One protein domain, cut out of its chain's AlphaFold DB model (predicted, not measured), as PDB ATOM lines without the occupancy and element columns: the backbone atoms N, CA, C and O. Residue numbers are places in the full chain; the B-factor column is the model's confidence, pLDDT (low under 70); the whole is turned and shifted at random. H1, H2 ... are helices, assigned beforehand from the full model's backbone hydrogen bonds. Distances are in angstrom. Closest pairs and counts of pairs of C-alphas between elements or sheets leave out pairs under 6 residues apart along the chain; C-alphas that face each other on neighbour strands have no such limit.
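This is residues 5 to 16 and 27 to 72 of the 72 residues of an uncharacterized protein of Candidatus Hydrogenedentes bacterium (UniProt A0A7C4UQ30). One long helix, H2, makes the long axis of an open frame, with a short helix near each of its two ends and both on the same side of it. H1 packs crosswise on the first residues of H2, and H3 stands off beyond the other end after a looped link, with residues 64 to 72 sticking out and residues 35 to 45 of H2 bare between the two ends. The printed part has 58 residues, with three named helices in the order H1, H2, H3 and no named strand, and its class is all helix. The whole is extended, with a radius of gyration of the C-alphas of 18.0 A, and spans 49 by 25 by 15 A.

H2 holds residues 27 to 52 and measures 37.1 A from first to last C-alpha; it begins at C-alpha 27 (135.990, 135.612, 104.670) and ends at C-alpha 52 (101.920, 131.664, 118.712). H1 holds residues 5 to 14 and measures 14.3 A, beginning at C-alpha 5 (132.798, 142.973, 110.068). H3 holds residues 60 to 71 and measures 15.8 A, ending at C-alpha 71 (103.331, 144.751, 128.706).

H2 touches H1 with residues 27 to 34 alone. There are 5 pairs of C-alphas within 8 A, and the closest C-alphas of the two are those of Arg 8 and Val 30, 5.9 A apart. The lines of H1 and H2 are about perpendicular, at 82 degrees, and their centres are 17.8 A apart. H2 and H3 are apart, but only just: their closest C-alphas are 8.1 A from each other. H1 and H3 are apart, and H3 touches no helix. Residues 35 to 45, which belong to H2, stand free, as do residues 64 to 72, of which 64 to 71 belong to H3. In H1, H2 and H3 every O i to N i+4 pair is within hydrogen-bond range.

The outline is elongated, and the two C-alphas farthest apart are those of Glu 16 and Lys 61, at 50.2 A. The first and last printed C-alphas, those of Asp 5 and Gly 72, are 38.7 A apart; Gly 72 is the chain's last residue. Residues 17 to 26 are cut out and not printed, and C-alphas 16 and 27 are 16.1 A apart across the cut, which lies in the link from H1 to H2. The link from H2 to H3 is short, with 7 residues. The mean pLDDT of the printed part of this model is 96.3, and no printed residue is under 70.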
ATOM      1  N   ASP A   5     131.640 142.472 109.329       98.06
ATOM      2  CA  ASP A   5     132.798 142.973 110.068       98.06
ATOM      3  C   ASP A   5     132.629 142.708 111.567       98.06
ATOM      4  O   ASP A   5     133.572 142.292 112.241       98.06
ATOM      5  N   VAL A   6     131.402 142.854 112.079       98.19
ATOM      6  CA  VAL A   6     131.070 142.465 113.459       98.19
ATOM      7  C   VAL A   6     131.221 140.955 113.652       98.19
ATOM      8  O   VAL A   6     131.817 140.519 114.634       98.19
ATOM      9  N   VAL A   7     130.708 140.152 112.713       98.25
ATOM     10  CA  VAL A   7     130.810 138.686 112.787       98.25
ATOM     11  C   VAL A   7     132.256 138.219 112.665       98.25
ATOM     12  O   VAL A   7     132.642 137.300 113.378       98.25
ATOM     13  N   ARG A   8     133.074 138.859 111.827       98.38
ATOM     14  CA  ARG A   8     134.509 138.579 111.756       98.38
ATOM     15  C   ARG A   8     135.176 138.784 113.106       98.38
ATOM     16  O   ARG A   8     135.813 137.858 113.580       98.38
ATOM     17  N   GLY A   9     135.010 139.957 113.720       98.25
ATOM     18  CA  GLY A   9     135.630 140.239 115.019       98.25
ATOM     19  C   GLY A   9     135.208 139.229 116.087       98.25
ATOM     20  O   GLY A   9     136.048 138.730 116.827       98.25
ATOM     21  N   PHE A  10     133.925 138.858 116.097       98.19
ATOM     22  CA  PHE A  10     133.410 137.800 116.965       98.19
ATOM     23  C   PHE A  10     134.069 136.437 116.693       98.19
ATOM     24  O   PHE A  10     134.512 135.780 117.628       98.19
ATOM     25  N   LEU A  11     134.166 136.004 115.432       97.62
ATOM     26  CA  LEU A  11     134.779 134.715 115.095       97.62
ATOM     27  C   LEU A  11     136.286 134.701 115.365       97.62
ATOM     28  O   LEU A  11     136.802 133.679 115.798       97.62
ATOM     29  N   GLU A  12     136.994 135.805 115.128       96.88
ATOM     30  CA  GLU A  12     138.421 135.931 115.440       96.88
ATOM     31  C   GLU A  12     138.687 135.829 116.950       96.88
ATOM     32  O   GLU A  12     139.660 135.188 117.341       96.88
ATOM     33  N   GLU A  13     137.816 136.405 117.788       97.81
ATOM     34  CA  GLU A  13     137.877 136.287 119.251       97.81
ATOM     35  C   GLU A  13     137.547 134.859 119.718       97.81
ATOM     36  O   GLU A  13     138.320 134.243 120.449       97.81
ATOM     37  N   GLU A  14     136.438 134.282 119.255       97.50
ATOM     38  CA  GLU A  14     135.981 132.956 119.700       97.50
ATOM     39  C   GLU A  14     136.846 131.800 119.173       97.50
ATOM     40  O   GLU A  14     136.903 130.729 119.782       97.50
ATOM     41  N   LEU A  15     137.523 131.990 118.037       96.12
ATOM     42  CA  LEU A  15     138.465 131.017 117.477       96.12
ATOM     43  C   LEU A  15     139.908 131.264 117.938       96.12
ATOM     44  O   LEU A  15     140.824 130.596 117.449       96.12
ATOM     45  N   GLU A  16     140.147 132.175 118.887       96.00
ATOM     46  CA  GLU A  16     141.482 132.385 119.439       96.00
ATOM     47  C   GLU A  16     142.014 131.080 120.065       96.00
ATOM     48  O   GLU A  16     141.410 130.467 120.947       96.00
ATOM     49  N   ASP A  27     137.113 134.882 105.261       96.81
ATOM     50  CA  ASP A  27     135.990 135.612 104.670       96.81
ATOM     51  C   ASP A  27     134.887 134.636 104.242       96.81
ATOM     52  O   ASP A  27     133.701 134.901 104.456       96.81
ATOM     53  N   GLU A  28     135.270 133.477 103.696       97.25
ATOM     54  CA  GLU A  28     134.335 132.386 103.398       97.25
ATOM     55  C   GLU A  28     133.660 131.859 104.667       97.25
ATOM     56  O   GLU A  28     132.438 131.682 104.690       97.25
ATOM     57  N   LEU A  29     134.431 131.654 105.740       96.75
ATOM     58  CA  LEU A  29     133.903 131.206 107.028       96.75
ATOM     59  C   LEU A  29     132.898 132.211 107.606       96.75
ATOM     60  O   LEU A  29     131.812 131.809 108.023       96.75
ATOM     61  N   VAL A  30     133.224 133.507 107.579       98.19
ATOM     62  CA  VAL A  30     132.326 134.590 108.011       98.19
ATOM     63  C   VAL A  30     131.027 134.574 107.206       98.19
ATOM     64  O   VAL A  30     129.944 134.631 107.793       98.19
ATOM     65  N   GLU A  31     131.099 134.479 105.877       98.00
ATOM     66  CA  GLU A  31     129.909 134.502 105.020       98.00
ATOM     67  C   GLU A  31     129.022 133.271 105.242       98.00
ATOM     68  O   GLU A  31     127.801 133.406 105.365       98.00
ATOM     69  N   VAL A  32     129.614 132.078 105.337       97.56
ATOM     70  CA  VAL A  32     128.869 130.840 105.602       97.56
ATOM     71  C   VAL A  32     128.241 130.873 106.990       97.56
ATOM     72  O   VAL A  32     127.063 130.544 107.123       97.56
ATOM     73  N   PHE A  33     128.977 131.317 108.009       97.50
ATOM     74  CA  PHE A  33     128.446 131.436 109.362       97.50
ATOM     75  C   PHE A  33     127.286 132.435 109.426       97.50
ATOM     76  O   PHE A  33     126.246 132.126 110.006       97.50
ATOM     77  N   CYS A  34     127.409 133.593 108.765       98.00
ATOM     78  CA  CYS A  34     126.315 134.561 108.672       98.00
ATOM     79  C   CYS A  34     125.054 133.928 108.079       98.00
ATOM     80  O   CYS A  34     123.972 134.076 108.644       98.00
ATOM     81  N   ARG A  35     125.185 133.214 106.954       97.12
ATOM     82  CA  ARG A  35     124.047 132.545 106.307       97.12
ATOM     83  C   ARG A  35     123.436 131.480 107.200       97.12
ATOM     84  O   ARG A  35     122.222 131.455 107.338       97.12
ATOM     85  N   TYR A  36     124.269 130.661 107.833       97.19
ATOM     86  CA  TYR A  36     123.820 129.611 108.738       97.19
ATOM     87  C   TYR A  36     122.979 130.177 109.891       97.19
ATOM     88  O   TYR A  36     121.865 129.716 110.126       97.19
ATOM     89  N   VAL A  37     123.476 131.217 110.569       97.19
ATOM     90  CA  VAL A  37     122.757 131.860 111.679       97.19
ATOM     91  C   VAL A  37     121.475 132.539 111.199       97.19
ATOM     92  O   VAL A  37     120.449 132.472 111.872       97.19
ATOM     93  N   GLU A  38     121.511 133.205 110.045       96.38
ATOM     94  CA  GLU A  38     120.323 133.844 109.480       96.38
ATOM     95  C   GLU A  38     119.246 132.819 109.103       96.38
ATOM     96  O   GLU A  38     118.078 133.032 109.423       96.38
ATOM     97  N   GLU A  39     119.622 131.716 108.453       96.00
ATOM     98  CA  GLU A  39     118.710 130.627 108.089       96.00
ATOM     99  C   GLU A  39     118.060 130.009 109.332       96.00
ATOM    100  O   GLU A  39     116.829 129.968 109.406       96.00
ATOM    101  N   ASP A  40     118.856 129.638 110.339       96.19
ATOM    102  CA  ASP A  40     118.356 129.094 111.608       96.19
ATOM    103  C   ASP A  40     117.409 130.077 112.314       96.19
ATOM    104  O   ASP A  40     116.312 129.713 112.741       96.19
ATOM    105  N   TYR A  41     117.764 131.366 112.346       96.00
ATOM    106  CA  TYR A  41     116.909 132.405 112.916       96.00
ATOM    107  C   TYR A  41     115.551 132.507 112.204       96.00
ATOM    108  O   TYR A  41     114.510 132.631 112.861       96.00
ATOM    109  N   TYR A  42     115.522 132.443 110.869       95.38
ATOM    110  CA  TYR A  42     114.267 132.481 110.115       95.38
ATOM    111  C   TYR A  42     113.416 131.228 110.325       95.38
ATOM    112  O   TYR A  42     112.189 131.340 110.437       95.38
ATOM    113  N   GLU A  43     114.030 130.049 110.398       96.56
ATOM    114  CA  GLU A  43     113.324 128.805 110.716       96.56
ATOM    115  C   GLU A  43     112.729 128.856 112.126       96.56
ATOM    116  O   GLU A  43     111.526 128.626 112.301       96.56
ATOM    117  N   TRP A  44     113.516 129.295 113.108       97.00
ATOM    118  CA  TRP A  44     113.057 129.492 114.479       97.00
ATOM    119  C   TRP A  44     111.881 130.473 114.563       97.00
ATOM    120  O   TRP A  44     110.879 130.199 115.234       97.00
ATOM    121  N   LEU A  45     111.944 131.608 113.855       96.62
ATOM    122  CA  LEU A  45     110.833 132.562 113.793       96.62
ATOM    123  C   LEU A  45     109.568 131.933 113.207       96.62
ATOM    124  O   LEU A  45     108.471 132.169 113.716       96.62
ATOM    125  N   LYS A  46     109.702 131.137 112.145       96.00
ATOM    126  CA  LYS A  46     108.572 130.484 111.477       96.00
ATOM    127  C   LYS A  46     107.879 129.478 112.394       96.00
ATOM    128  O   LYS A  46     106.648 129.451 112.452       96.00
ATOM    129  N   ASP A  47     108.644 128.700 113.145       96.25
ATOM    130  CA  ASP A  47     108.101 127.725 114.092       96.25
ATOM    131  C   ASP A  47     107.405 128.395 115.279       96.25
ATOM    132  O   ASP A  47     106.303 127.995 115.679       96.25
ATOM    133  N   ASN A  48     107.984 129.477 115.798       96.62
ATOM    134  CA  ASN A  48     107.349 130.264 116.850       96.62
ATOM    135  C   ASN A  48     106.106 130.999 116.353       96.62
ATOM    136  O   ASN A  48     105.108 131.041 117.066       96.62
ATOM    137  N   PHE A  49     106.112 131.514 115.122       96.06
ATOM    138  CA  PHE A  49     104.915 132.078 114.503       96.06
ATOM    139  C   PHE A  49     103.795 131.036 114.437       96.06
ATOM    140  O   PHE A  49     102.676 131.303 114.874       96.06
ATOM    141  N   ASN A  50     104.103 129.831 113.953       94.44
ATOM    142  CA  ASN A  50     103.136 128.739 113.878       94.44
ATOM    143  C   ASN A  50     102.574 128.366 115.253       94.44
ATOM    144  O   ASN A  50     101.398 128.024 115.355       94.44
ATOM    145  N   SER A  51     103.399 128.443 116.295       93.88
ATOM    146  CA  SER A  51     102.998 128.121 117.664       93.88
ATOM    147  C   SER A  51     102.171 129.240 118.306       93.88
ATOM    148  O   SER A  51     101.166 128.971 118.956       93.88
ATOM    149  N   PHE A  52     102.564 130.499 118.105       96.75
ATOM    150  CA  PHE A  52     101.920 131.664 118.712       96.75
ATOM    151  C   PHE A  52     100.598 132.038 118.030       96.75
ATOM    152  O   PHE A  52      99.641 132.422 118.697       96.75
ATOM    153  N   PHE A  53     100.528 131.921 116.703       96.94
ATOM    154  CA  PHE A  53      99.353 132.286 115.904       96.94
ATOM    155  C   PHE A  53      98.541 131.070 115.438       96.94
ATOM    156  O   PHE A  53      97.790 131.187 114.470       96.94
ATOM    157  N   ASP A  54      98.711 129.912 116.087       93.12
ATOM    158  CA  ASP A  54      98.020 128.650 115.772       93.12
ATOM    159  C   ASP A  54      97.977 128.365 114.259       93.12
ATOM    160  O   ASP A  54      96.924 128.247 113.631       93.12
ATOM    161  N   ARG A  55      99.159 128.362 113.630       91.12
ATOM    162  CA  ARG A  55      99.351 128.111 112.187       91.12
ATOM    163  C   ARG A  55      98.490 129.002 111.274       91.12
ATOM    164  O   ARG A  55      98.092 128.582 110.190       91.12
ATOM    165  N   GLY A  56      98.218 130.236 111.700       90.56
ATOM    166  CA  GLY A  56      97.406 131.203 110.959       90.56
ATOM    167  C   GLY A  56      95.931 131.248 111.370       90.56
ATOM    168  O   GLY A  56      95.168 131.982 110.743       90.56
ATOM    169  N   ASN A  57      95.533 130.533 112.428       95.06
ATOM    170  CA  ASN A  57      94.208 130.609 113.048       95.06
ATOM    171  C   ASN A  57      94.268 131.171 114.490       95.06
ATOM    172  O   ASN A  57      93.926 130.491 115.454       95.06
ATOM    173  N   PRO A  58      94.714 132.421 114.676       95.50
ATOM    174  CA  PRO A  58      95.054 132.940 115.995       95.50
ATOM    175  C   PRO A  58      93.861 133.078 116.952       95.50
ATOM    176  O   PRO A  58      92.836 133.679 116.617       95.50
ATOM    177  N   ASP A  59      94.050 132.648 118.204       96.94
ATOM    178  CA  ASP A  59      93.168 133.003 119.321       96.94
ATOM    179  C   ASP A  59      93.530 134.393 119.863       96.94
ATOM    180  O   ASP A  59      94.377 134.573 120.742       96.94
ATOM    181  N   TRP A  60      92.835 135.410 119.361       96.81
ATOM    182  CA  TRP A  60      93.047 136.796 119.776       96.81
ATOM    183  C   TRP A  60      92.722 137.073 121.244       96.81
ATOM    184  O   TRP A  60      93.247 138.038 121.804       96.81
ATOM    185  N   LYS A  61      91.855 136.278 121.880       97.75
ATOM    186  CA  LYS A  61      91.551 136.451 123.304       97.75
ATOM    187  C   LYS A  61      92.743 135.997 124.137       97.75
ATOM    188  O   LYS A  61      93.150 136.726 125.040       97.75
ATOM    189  N   TRP A  62      93.319 134.845 123.802       96.56
ATOM    190  CA  TRP A  62      94.557 134.379 124.419       96.56
ATOM    191  C   TRP A  62      95.706 135.367 124.177       96.56
ATOM    192  O   TRP A  62      96.332 135.803 125.142       96.56
ATOM    193  N   ILE A  63      95.910 135.820 122.933       97.19
ATOM    194  CA  ILE A  63      96.973 136.785 122.594       97.19
ATOM    195  C   ILE A  63      96.828 138.089 123.391       97.19
ATOM    196  O   ILE A  63      97.820 138.593 123.911       97.19
ATOM    197  N   LYS A  64      95.613 138.631 123.552       97.56
ATOM    198  CA  LYS A  64      95.389 139.820 124.399       97.56
ATOM    199  C   LYS A  64      95.809 139.587 125.851       97.56
ATOM    200  O   LYS A  64      96.441 140.463 126.431       97.56
ATOM    201  N   GLY A  65      95.513 138.412 126.407       97.69
ATOM    202  CA  GLY A  65      95.967 138.038 127.750       97.69
ATOM    203  C   GLY A  65      97.491 137.912 127.849       97.69
ATOM    204  O   GLY A  65      98.079 138.303 128.852       97.69
ATOM    205  N   VAL A  66      98.153 137.423 126.794       96.31
ATOM    206  CA  VAL A  66      99.622 137.413 126.712       96.31
ATOM    207  C   VAL A  66     100.179 138.839 126.671       96.31
ATOM    208  O   VAL A  66     101.116 139.137 127.405       96.31
ATOM    209  N   ILE A  67      99.595 139.734 125.868       97.62
ATOM    210  CA  ILE A  67     100.006 141.145 125.795       97.62
ATOM    211  C   ILE A  67      99.898 141.809 127.170       97.62
ATOM    212  O   ILE A  67     100.869 142.405 127.624       97.62
ATOM    213  N   GLU A  68      98.761 141.663 127.850       97.75
ATOM    214  CA  GLU A  68      98.561 142.201 129.201       97.75
ATOM    215  C   GLU A  68      99.578 141.631 130.196       97.75
ATOM    216  O   GLU A  68     100.143 142.366 130.992       97.75
ATOM    217  N   LYS A  69      99.899 140.336 130.105       96.94
ATOM    218  CA  LYS A  69     100.900 139.708 130.976       96.94
ATOM    219  C   LYS A  69     102.315 140.282 130.804       96.94
ATOM    220  O   LYS A  69     103.052 140.339 131.784       96.94
ATOM    221  N   TYR A  70     102.735 140.598 129.577       95.94
ATOM    222  CA  TYR A  70     104.117 141.019 129.294       95.94
ATOM    223  C   TYR A  70     104.309 142.538 129.253       95.94
ATOM    224  O   TYR A  70     105.426 142.998 129.480       95.94
ATOM    225  N   LEU A  71     103.262 143.301 128.930       95.38
ATOM    226  CA  LEU A  71     103.331 144.751 128.706       95.38
ATOM    227  C   LEU A  71     102.391 145.567 129.609       95.38
ATOM    228  O   LEU A  71     102.425 146.796 129.532       95.38
ATOM    229  N   GLY A  72     101.524 144.908 130.382       80.94
ATOM    230  CA  GLY A  72     100.540 145.533 131.272       80.94
ATOM    231  C   GLY A  72     101.025 145.735 132.699       80.94
ATOM    232  O   GLY A  72     102.013 145.084 133.109       80.94
TER     233      GLY A  72